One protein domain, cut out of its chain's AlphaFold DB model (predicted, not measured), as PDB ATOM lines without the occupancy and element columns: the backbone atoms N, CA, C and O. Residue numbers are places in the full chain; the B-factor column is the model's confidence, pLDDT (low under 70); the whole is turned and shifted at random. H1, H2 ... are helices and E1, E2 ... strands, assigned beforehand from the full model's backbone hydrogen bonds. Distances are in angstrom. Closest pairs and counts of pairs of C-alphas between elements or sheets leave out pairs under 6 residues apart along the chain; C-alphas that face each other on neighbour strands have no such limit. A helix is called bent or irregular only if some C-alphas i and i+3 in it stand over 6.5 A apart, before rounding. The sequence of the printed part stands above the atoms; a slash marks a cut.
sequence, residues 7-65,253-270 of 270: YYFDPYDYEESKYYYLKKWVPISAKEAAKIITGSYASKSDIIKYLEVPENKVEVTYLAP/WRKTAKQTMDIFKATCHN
ATOM      1  N   TYR A   7      12.180  14.667  16.081       93.38
ATOM      2  CA  TYR A   7      11.169  13.718  16.550       93.38
ATOM      3  C   TYR A   7      10.730  13.926  18.015       93.38
ATOM      4  O   TYR A   7       9.680  13.418  18.393       93.38
ATOM      5  N   TYR A   8      11.470  14.682  18.839       93.31
ATOM      6  CA  TYR A   8      11.001  15.110  20.169       93.31
ATOM      7  C   TYR A   8       9.985  16.257  20.131       93.31
ATOM      8  O   TYR A   8       9.232  16.428  21.089       93.31
ATOM      9  N   PHE A   9       9.965  17.047  19.058       92.44
ATOM     10  CA  PHE A   9       9.133  18.245  18.936       92.44
ATOM     11  C   PHE A   9       7.848  17.984  18.155       92.44
ATOM     12  O   PHE A   9       6.816  18.573  18.469       92.44
ATOM     13  N   ASP A  10       7.899  17.104  17.154       90.81
ATOM     14  CA  ASP A  10       6.725  16.744  16.364       90.81
ATOM     15  C   ASP A  10       6.732  15.257  15.972       90.81
ATOM     16  O   ASP A  10       7.290  14.878  14.935       90.81
ATOM     17  N   PRO A  11       6.101  14.388  16.779       88.00
ATOM     18  CA  PRO A  11       6.031  12.963  16.476       88.00
ATOM     19  C   PRO A  11       5.209  12.668  15.212       88.00
ATOM     20  O   PRO A  11       5.428  11.640  14.582       88.00
ATOM     21  N   TYR A  12       4.303  13.568  14.807       87.69
ATOM     22  CA  TYR A  12       3.388  13.354  13.681       87.69
ATOM     23  C   TYR A  12       4.049  13.516  12.307       87.69
ATOM     24  O   TYR A  12       3.442  13.191  11.290       87.69
ATOM     25  N   ASP A  13       5.284  14.021  12.249       87.06
ATOM     26  CA  ASP A  13       6.040  14.158  10.996       87.06
ATOM     27  C   ASP A  13       6.785  12.857  10.606       87.06
ATOM     28  O   ASP A  13       7.421  12.775   9.543       87.06
ATOM     29  N   TYR A  14       6.691  11.832  11.465       88.25
ATOM     30  CA  TYR A  14       7.302  10.513  11.333       88.25
ATOM     31  C   TYR A  14       6.240   9.411  11.326       88.25
ATOM     32  O   TYR A  14       5.212   9.508  11.989       88.25
ATOM     33  N   GLU A  15       6.530   8.316  10.625       92.56
ATOM     34  CA  GLU A  15       5.800   7.063  10.823       92.56
ATOM     35  C   GLU A  15       5.972   6.583  12.268       92.56
ATOM     36  O   GLU A  15       7.062   6.678  12.841       92.56
ATOM     37  N   GLU A  16       4.906   6.038  12.850       93.25
ATOM     38  CA  GLU A  16       4.848   5.684  14.270       93.25
ATOM     39  C   GLU A  16       5.977   4.722  14.689       93.25
ATOM     40  O   GLU A  16       6.670   4.954  15.682       93.25
ATOM     41  N   SER A  17       6.233   3.685  13.885       94.38
ATOM     42  CA  SER A  17       7.316   2.718  14.115       94.38
ATOM     43  C   SER A  17       8.694   3.390  14.148       94.38
ATOM     44  O   SER A  17       9.507   3.118  15.038       94.38
ATOM     45  N   LYS A  18       8.945   4.323  13.223       93.69
ATOM     46  CA  LYS A  18      10.182   5.105  13.151       93.69
ATOM     47  C   LYS A  18      10.316   6.049  14.342       93.69
ATOM     48  O   LYS A  18      11.406   6.149  14.902       93.69
ATOM     49  N   TYR A  19       9.236   6.709  14.753       94.69
ATOM     50  CA  TYR A  19       9.238   7.573  15.934       94.69
ATOM     51  C   TYR A  19       9.641   6.799  17.198       94.69
ATOM     52  O   TYR A  19      10.581   7.203  17.885       94.69
ATOM     53  N   TYR A  20       9.003   5.657  17.479       95.25
ATOM     54  CA  TYR A  20       9.349   4.851  18.655       95.25
ATOM     55  C   TYR A  20      10.753   4.250  18.568       95.25
ATOM     56  O   TYR A  20      11.454   4.200  19.583       95.25
ATOM     57  N   TYR A  21      11.197   3.851  17.372       95.81
ATOM     58  CA  TYR A  21      12.577   3.425  17.150       95.81
ATOM     59  C   TYR A  21      13.568   4.535  17.534       95.81
ATOM     60  O   TYR A  21      14.459   4.300  18.352       95.81
ATOM     61  N   LEU A  22      13.390   5.750  16.999       95.50
ATOM     62  CA  LEU A  22      14.270   6.890  17.275       95.50
ATOM     63  C   LEU A  22      14.251   7.262  18.761       95.50
ATOM     64  O   LEU A  22      15.305   7.400  19.381       95.50
ATOM     65  N   LYS A  23      13.057   7.345  19.354       94.81
ATOM     66  CA  LYS A  23      12.866   7.685  20.768       94.81
ATOM     67  C   LYS A  23      13.517   6.680  21.718       94.81
ATOM     68  O   LYS A  23      13.963   7.076  22.791       94.81
ATOM     69  N   LYS A  24      13.594   5.402  21.339       95.38
ATOM     70  CA  LYS A  24      14.251   4.364  22.142       95.38
ATOM     71  C   LYS A  24      15.764   4.326  21.927       95.38
ATOM     72  O   LYS A  24      16.518   4.332  22.895       95.38
ATOM     73  N   TRP A  25      16.215   4.254  20.677       96.69
ATOM     74  CA  TRP A  25      17.597   3.868  20.369       96.69
ATOM     75  C   TRP A  25      18.575   5.031  20.257       96.69
ATOM     76  O   TRP A  25      19.764   4.836  20.517       96.69
ATOM     77  N   VAL A  26      18.106   6.236  19.919       97.12
ATOM     78  CA  VAL A  26      18.988   7.409  19.842       97.12
ATOM     79  C   VAL A  26      19.524   7.803  21.225       97.12
ATOM     80  O   VAL A  26      20.737   7.974  21.322       97.12
ATOM     81  N   PRO A  27      18.719   7.877  22.310       96.69
ATOM     82  CA  PRO A  27      19.254   8.173  23.643       96.69
ATOM     83  C   PRO A  27      20.272   7.137  24.126       96.69
ATOM     84  O   PRO A  27      21.306   7.508  24.674       96.69
ATOM     85  N   ILE A  28      20.011   5.845  23.887       96.81
ATOM     86  CA  ILE A  28      20.930   4.756  24.257       96.81
ATOM     87  C   ILE A  28      22.252   4.922  23.503       96.81
ATOM     88  O   ILE A  28      23.307   5.032  24.119       96.81
ATOM     89  N   SER A  29      22.192   5.045  22.175       96.81
ATOM     90  CA  SER A  29      23.385   5.248  21.342       96.81
ATOM     91  C   SER A  29      24.160   6.513  21.729       96.81
ATOM     92  O   SER A  29      25.387   6.512  21.731       96.81
ATOM     93  N   ALA A  30      23.462   7.594  22.082       97.31
ATOM     94  CA  ALA A  30      24.078   8.841  22.524       97.31
ATOM     95  C   ALA A  30      24.813   8.679  23.867       97.31
ATOM     96  O   ALA A  30      25.912   9.212  24.035       97.31
ATOM     97  N   LYS A  31      24.249   7.916  24.811       96.12
ATOM     98  CA  LYS A  31      24.879   7.621  26.108       96.12
ATOM     99  C   LYS A  31      26.089   6.693  25.978       96.12
ATOM    100  O   LYS A  31      27.076   6.948  26.657       96.12
ATOM    101  N   GLU A  32      26.086   5.762  25.028       96.19
ATOM    102  CA  GLU A  32      27.213   4.843  24.779       96.19
ATOM    103  C   GLU A  32      28.324   5.420  23.887       96.19
ATOM    104  O   GLU A  32      29.477   5.012  23.989       96.19
ATOM    105  N   ALA A  33      28.019   6.378  23.003       96.25
ATOM    106  CA  ALA A  33      29.012   6.926  22.075       96.25
ATOM    107  C   ALA A  33      30.241   7.499  22.808       96.25
ATOM    108  O   ALA A  33      30.123   7.989  23.921       96.25
ATOM    109  N   ALA A  34      31.420   7.535  22.193       96.06
ATOM    110  CA  ALA A  34      32.548   8.261  22.789       96.06
ATOM    111  C   ALA A  34      32.395   9.787  22.604       96.06
ATOM    112  O   ALA A  34      32.585  10.574  23.530       96.06
ATOM    113  N   LYS A  35      31.959  10.197  21.408       97.44
ATOM    114  CA  LYS A  35      31.625  11.575  21.030       97.44
ATOM    115  C   LYS A  35      30.383  11.592  20.142       97.44
ATOM    116  O   LYS A  35      30.113  10.644  19.405       97.44
ATOM    117  N   ILE A  36      29.647  12.694  20.177       98.25
ATOM    118  CA  ILE A  36      28.497  12.980  19.320       98.25
ATOM    119  C   ILE A  36      28.855  14.190  18.471       98.25
ATOM    120  O   ILE A  36      29.177  15.244  19.001       98.25
ATOM    121  N   ILE A  37      28.773  14.047  17.153       98.19
ATOM    122  CA  ILE A  37      28.961  15.155  16.214       98.19
ATOM    123  C   ILE A  37      27.587  15.625  15.737       98.19
ATOM    124  O   ILE A  37      26.749  14.778  15.403       98.19
ATOM    125  N   THR A  38      27.369  16.939  15.694       98.25
ATOM    126  CA  THR A  38      26.147  17.575  15.181       98.25
ATOM    127  C   THR A  38      26.455  18.806  14.318       98.25
ATOM    128  O   THR A  38      27.588  19.288  14.287       98.25
ATOM    129  N   GLY A  39      25.450  19.283  13.579       97.25
ATOM    130  CA  GLY A  39      25.602  20.324  12.562       97.25
ATOM    131  C   GLY A  39      25.512  21.759  13.078       97.25
ATOM    132  O   GLY A  39      25.971  22.651  12.381       97.25
ATOM    133  N   SER A  40      24.947  22.002  14.263       98.19
ATOM    134  CA  SER A  40      24.735  23.353  14.807       98.19
ATOM    135  C   SER A  40      24.809  23.378  16.336       98.19
ATOM    136  O   SER A  40      24.625  22.351  16.998       98.19
ATOM    137  N   TYR A  41      25.050  24.552  16.917       98.31
ATOM    138  CA  TYR A  41      24.973  24.741  18.368       98.31
ATOM    139  C   TYR A  41      23.538  24.645  18.892       98.31
ATOM    140  O   TYR A  41      23.328  24.159  20.009       98.31
ATOM    141  N   ALA A  42      22.547  25.035  18.090       97.94
ATOM    142  CA  ALA A  42      21.140  24.801  18.386       97.94
ATOM    143  C   ALA A  42      20.857  23.302  18.577       97.94
ATOM    144  O   ALA A  42      20.348  22.897  19.624       97.94
ATOM    145  N   SER A  43      21.283  22.457  17.632       98.12
ATOM    146  CA  SER A  43      21.146  21.004  17.764       98.12
ATOM    147  C   SER A  43      21.984  20.434  18.901       98.12
ATOM    148  O   SER A  43      21.510  19.541  19.595       98.12
ATOM    149  N   LYS A  44      23.190  20.959  19.160       98.56
ATOM    150  CA  LYS A  44      23.982  20.567  20.340       98.56
ATOM    151  C   LYS A  44      23.210  20.812  21.637       98.56
ATOM    152  O   LYS A  44      23.155  19.922  22.481       98.56
ATOM    153  N   SER A  45      22.602  21.988  21.774       98.12
ATOM    154  CA  SER A  45      21.820  22.361  22.959       98.12
ATOM    155  C   SER A  45      20.620  21.433  23.151       98.12
ATOM    156  O   SER A  45      20.389  20.938  24.254       98.12
ATOM    157  N   ASP A  46      19.907  21.131  22.065       97.81
ATOM    158  CA  ASP A  46      18.800  20.175  22.067       97.81
ATOM    159  C   ASP A  46      19.269  18.764  22.461       97.81
ATOM    160  O   ASP A  46      18.699  18.137  23.351       97.81
ATOM    161  N   ILE A  47      20.346  18.267  21.853       98.38
ATOM    162  CA  ILE A  47      20.907  16.941  22.142       98.38
ATOM    163  C   ILE A  47      21.270  16.808  23.624       98.38
ATOM    164  O   ILE A  47      20.882  15.828  24.254       98.38
ATOM    165  N   ILE A  48      21.973  17.790  24.195       98.25
ATOM    166  CA  ILE A  48      22.349  17.787  25.617       98.25
ATOM    167  C   ILE A  48      21.094  17.748  26.490       98.25
ATOM    168  O   ILE A  48      20.986  16.908  27.381       98.25
ATOM    169  N   LYS A  49      20.130  18.628  26.204       97.50
ATOM    170  CA  LYS A  49      18.913  18.782  27.000       97.50
ATOM    171  C   LYS A  49      18.023  17.540  26.975       97.50
ATOM    172  O   LYS A  49      17.538  17.128  28.020       97.50
ATOM    173  N   TYR A  50      17.761  16.982  25.796       97.06
ATOM    174  CA  TYR A  50      16.745  15.939  25.621       97.06
ATOM    175  C   TYR A  50      17.312  14.517  25.652       97.06
ATOM    176  O   TYR A  50      16.565  13.583  25.946       97.06
ATOM    177  N   LEU A  51      18.604  14.329  25.349       97.31
ATOM    178  CA  LEU A  51      19.269  13.025  25.482       97.31
ATOM    179  C   LEU A  51      20.039  12.885  26.803       97.31
ATOM    180  O   LEU A  51      20.521  11.790  27.098       97.31
ATOM    181  N   GLU A  52      20.134  13.964  27.589       96.94
ATOM    182  CA  GLU A  52      20.784  14.009  28.908       96.94
ATOM    183  C   GLU A  52      22.240  13.525  28.860       96.94
ATOM    184  O   GLU A  52      22.686  12.708  29.669       96.94
ATOM    185  N   VAL A  53      22.986  14.000  27.861       97.88
ATOM    186  CA  VAL A  53      24.405  13.672  27.677       97.88
ATOM    187  C   VAL A  53      25.304  14.831  28.123       97.88
ATOM    188  O   VAL A  53      24.920  15.988  27.957       97.88
ATOM    189  N   PRO A  54      26.516  14.558  28.645       97.75
ATOM    190  CA  PRO A  54      27.464  15.605  29.025       97.75
ATOM    191  C   PRO A  54      27.814  16.545  27.864       97.75
ATOM    192  O   PRO A  54      28.005  16.101  26.731       97.75
ATOM    193  N   GLU A  55      27.970  17.844  28.136       97.56
ATOM    194  CA  GLU A  55      28.270  18.842  27.098       97.56
ATOM    195  C   GLU A  55      29.575  18.548  26.349       97.56
ATOM    196  O   GLU A  55      29.636  18.674  25.124       97.56
ATOM    197  N   ASN A  56      30.607  18.111  27.075       96.50
ATOM    198  CA  ASN A  56      31.908  17.750  26.514       96.50
ATOM    199  C   ASN A  56      31.845  16.528  25.581       96.50
ATOM    200  O   ASN A  56      32.841  16.198  24.943       96.50
ATOM    201  N   LYS A  57      30.705  15.838  25.499       96.88
ATOM    202  CA  LYS A  57      30.473  14.734  24.571       96.88
ATOM    203  C   LYS A  57      30.002  15.210  23.202       96.88
ATOM    204  O   LYS A  57      30.166  14.480  22.228       96.88
ATOM    205  N   VAL A  58      29.407  16.400  23.122       98.38
ATOM    206  CA  VAL A  58      28.752  16.901  21.913       98.38
ATOM    207  C   VAL A  58      29.613  17.970  21.254       98.38
ATOM    208  O   VAL A  58      29.809  19.062  21.789       98.38
ATOM    209  N   GLU A  59      30.101  17.661  20.061       98.25
ATOM    210  CA  GLU A  59      30.946  18.520  19.241       98.25
ATOM    211  C   GLU A  59      30.165  19.026  18.027       98.25
ATOM    212  O   GLU A  59      29.377  18.294  17.416       98.25
ATOM    213  N   VAL A  60      30.393  20.285  17.658       98.25
ATOM    214  CA  VAL A  60      29.739  20.912  16.505       98.25
ATOM    215  C   VAL A  60      30.714  20.974  15.339       98.25
ATOM    216  O   VAL A  60      31.799  21.544  15.451       98.25
ATOM    217  N   THR A  61      30.297  20.434  14.199       97.56
ATOM    218  CA  THR A  61      30.980  20.614  12.915       97.56
ATOM    219  C   THR A  61      29.959  21.110  11.904       97.56
ATOM    220  O   THR A  61      29.101  20.344  11.462       97.56
ATOM    221  N   TYR A  62      30.034  22.393  11.548       97.88
ATOM    222  CA  TYR A  62      29.133  22.968  10.550       97.88
ATOM    223  C   TYR A  62      29.291  22.261   9.204       97.88
ATOM    224  O   TYR A  62      30.406  21.904   8.817       97.88
ATOM    225  N   LEU A  63      28.178  22.077   8.492       97.38
ATOM    226  CA  LEU A  63      28.179  21.579   7.114       97.38
ATOM    227  C   LEU A  63      28.475  22.729   6.136       97.38
ATOM    228  O   LEU A  63      28.640  23.880   6.545       97.38
ATOM    229  N   ALA A  64      28.543  22.422   4.845       97.50
ATOM    230  CA  ALA A  64      28.812  23.389   3.786       97.50
ATOM    231  C   ALA A  64      27.980  23.072   2.536       97.50
ATOM    232  O   ALA A  64      27.622  21.905   2.353       97.50
ATOM    233  N   PRO A  65      27.665  24.065   1.681       96.69
ATOM    234  CA  PRO A  65      27.057  23.775   0.388       96.69
ATOM    235  C   PRO A  65      28.079  23.072  -0.526       96.69
ATOM    236  O   PRO A  65      29.283  23.096  -0.253       96.69
ATOM    237  N   TRP A 253      33.464  22.255   3.152       97.69
ATOM    238  CA  TRP A 253      33.651  20.832   3.437       97.69
ATOM    239  C   TRP A 253      35.069  20.507   3.903       97.69
ATOM    240  O   TRP A 253      35.258  19.624   4.735       97.69
ATOM    241  N   ARG A 254      36.075  21.273   3.457       97.69
ATOM    242  CA  ARG A 254      37.450  21.166   3.969       97.69
ATOM    243  C   ARG A 254      37.524  21.471   5.468       97.69
ATOM    244  O   ARG A 254      38.209  20.750   6.194       97.69
ATOM    245  N   LYS A 255      36.840  22.521   5.940       96.88
ATOM    246  CA  LYS A 255      36.778  22.860   7.370       96.88
ATOM    247  C   LYS A 255      36.018  21.786   8.145       96.88
ATOM    248  O   LYS A 255      36.541  21.324   9.157       96.88
ATOM    249  N   THR A 256      34.864  21.346   7.640       97.44
ATOM    250  CA  THR A 256      34.070  20.257   8.231       97.44
ATOM    251  C   THR A 256      34.914  18.994   8.399       97.44
ATOM    252  O   THR A 256      35.076  18.512   9.515       97.44
ATOM    253  N   ALA A 257      35.546  18.515   7.324       97.81
ATOM    254  CA  ALA A 257      36.361  17.303   7.330       97.81
ATOM    255  C   ALA A 257      37.545  17.397   8.302       97.81
ATOM    256  O   ALA A 257      37.817  16.441   9.029       97.81
ATOM    257  N   LYS A 258      38.227  18.550   8.356       98.00
ATOM    258  CA  LYS A 258      39.317  18.775   9.312       98.00
ATOM    259  C   LYS A 258      38.821  18.680  10.757       98.00
ATOM    260  O   LYS A 258      39.386  17.916  11.530       98.00
ATOM    261  N   GLN A 259      37.749  19.396  11.100       97.38
ATOM    262  CA  GLN A 259      37.190  19.382  12.456       97.38
ATOM    263  C   GLN A 259      36.705  17.979  12.856       97.38
ATOM    264  O   GLN A 259      36.995  17.520  13.957       97.38
ATOM    265  N   THR A 260      36.029  17.263  11.953       97.19
ATOM    266  CA  THR A 260      35.610  15.871  12.179       97.19
ATOM    267  C   THR A 260      36.810  14.947  12.415       97.19
ATOM    268  O   THR A 260      36.787  14.135  13.338       97.19
ATOM    269  N   MET A 261      37.878  15.085  11.622       97.50
ATOM    270  CA  MET A 261      39.105  14.298  11.779       97.50
ATOM    271  C   MET A 261      39.800  14.570  13.118       97.50
ATOM    272  O   MET A 261      40.262  13.634  13.769       97.50
ATOM    273  N   ASP A 262      39.858  15.832  13.548       97.06
ATOM    274  CA  ASP A 262      40.456  16.213  14.830       97.06
ATOM    275  C   ASP A 262      39.691  15.578  16.010       97.06
ATOM    276  O   ASP A 262      40.311  15.067  16.944       97.06
ATOM    277  N   ILE A 263      38.356  15.495  15.924       96.38
ATOM    278  CA  ILE A 263      37.511  14.802  16.913       96.38
ATOM    279  C   ILE A 263      37.808  13.296  16.940       96.38
ATOM    280  O   ILE A 263      37.951  12.717  18.020       96.38
ATOM    281  N   PHE A 264      37.927  12.648  15.776       95.25
ATOM    282  CA  PHE A 264      38.265  11.222  15.710       95.25
ATOM    283  C   PHE A 264      39.630  10.933  16.333       95.25
ATOM    284  O   PHE A 264      39.731  10.056  17.189       95.25
ATOM    285  N   LYS A 265      40.657  11.719  15.993       95.50
ATOM    286  CA  LYS A 265      41.995  11.579  16.586       95.50
ATOM    287  C   LYS A 265      41.965  11.739  18.102       95.50
ATOM    288  O   LYS A 265      42.504  10.894  18.807       95.50
ATOM    289  N   ALA A 266      41.289  12.769  18.612       92.81
ATOM    290  CA  ALA A 266      41.162  12.994  20.052       92.81
ATOM    291  C   ALA A 266      40.432  11.853  20.787       92.81
ATOM    292  O   ALA A 266      40.607  11.685  21.990       92.81
ATOM    293  N   THR A 267      39.618  11.072  20.071       91.38
ATOM    294  CA  THR A 267      38.859   9.953  20.639       91.38
ATOM    295  C   THR A 267      39.649   8.641  20.616       91.38
ATOM    296  O   THR A 267      39.536   7.867  21.554       91.38
ATOM    297  N   CYS A 268      40.460   8.390  19.582       82.25
ATOM    298  CA  CYS A 268      41.261   7.162  19.458       82.25
ATOM    299  C   CYS A 268      42.517   7.126  20.348       82.25
ATOM    300  O   CYS A 268      43.143   6.076  20.459       82.25
ATOM    301  N   HIS A 269      42.926   8.263  20.915       63.41
ATOM    302  CA  HIS A 269      44.108   8.376  21.779       63.41
ATOM    303  C   HIS A 269      43.789   8.341  23.288       63.41
ATOM    304  O   HIS A 269      44.689   8.584  24.090       63.41
ATOM    305  N   ASN A 270      42.542   8.028  23.658       53.03
ATOM    306  CA  ASN A 270      42.103   7.703  25.022       53.03
ATOM    307  C   ASN A 270      41.708   6.228  25.099       53.03
ATOM    308  O   ASN A 270      41.847   5.655  26.200       53.03
TER     309      ASN A 270
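AT A GLANCE: This is residues 7 to 65 and 253 to 270 of the 270 residues of the protein "Glycosyl transferases group 1" of Caldanaerobius fijiensis DSM 17918 (UniProt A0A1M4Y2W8). A tiny two-stranded parallel sheet, E1 beside E2, stands between two helices, with H2 packed on one side of it and H3 set more loosely along the other. The third helix, H1, reaches away from this body like an arm: its last turns meet H2, while its first turns and residues 7 to 15 before it lie far out, at the opposite end of the long axis from H3. The printed part has 77 residues with three named helices and two named strands, in the order H1, E1, H2, E2, H3, and its class is mostly helix. E1, H2 and E2 make a strand-helix-strand unit, two parallel neighbour strands with a helix between them along the chain, and its crossover is right-handed. The whole is only just loose, close to compact, with a radius of gyration of the C-alphas of 14.0 A and spans of 38 by 32 by 19 A.

HOW THE PARTS SIT: Go along from residue 7 to H1, residues 16 to 32. Look at its residues 26 to 31, with which alone it touches H2, residues 41 to 51: the closest C-alphas, those of Pro 27 and Leu 51, are 5.2 A apart. The two helices are about perpendicular, at 86 degrees. Next comes E1, residues 36 to 38, whose C-alpha of Ile 36 is 6.9 A from that of Ala 30 in H1, the closest pair of the two. E2, residues 58 to 60, is the parallel neighbour of E1, with 31 degrees between their directions. Find C-alphas 36 and 58, which face each other at 4.7 A, and then C-alphas 38 and 60, which face each other at 5.1 A. Across this pair, N 59 and O 36 are 2.8 A apart and N 38 and O 59 are 3.0 A apart, both within hydrogen-bond range. H2 has 6 pairs of C-alphas within 8 A of E2, the closest being those of Lys 44 and Val 58 at 6.2 A. The last element is H3, residues 253 to 268, whose closest C-alphas to E1 are those of Thr 260 and Ile 37, 7.8 A apart. Its closest to E2 are those of Ile 263 and Glu 59, 7.9 A apart. H3 touches no helix, and it is apart from both H1 and H2; H1 is apart from E2. In H2 and H3 every O i to N i+4 pair is within hydrogen-bond range; in H1, 11 of 13 are.

IN THESE COORDINATES: Residues 7 to 15 hold no named element. Find C-alpha 16 at (4.848, 5.684, 14.270); from there H1 runs 24.7 A to C-alpha 32. H1 is neither bent nor irregular, but only just: C-alphas 24 and 27 are 6.5 A apart. After a tight link of 3 residues, E1 begins at C-alpha 36, at (28.497, 12.980, 19.320), and spans 6.6 A. A tight link of 2 residues leads to H2, 14.8 A long, and a short link of 6 residues leads on to E2, 6.8 A long. Beyond the cut, H3 runs 22.4 A from C-alpha 253 to C-alpha 268, at (41.261, 7.162, 19.458).

THE WHOLE: The two C-alphas farthest apart are those of Tyr 12 and His 269, at 41.8 A. Residues 66 to 252 are not printed, and C-alphas 65 and 253 are 7.8 A apart across that cut, which falls in the link from E2 to H3. Of the links that are printed whole, none is long. The printed part ends at residue 270, the chain's last residue. In this predicted model the mean pLDDT of the printed part is 94.9, and residues 269 to 270 are under 70.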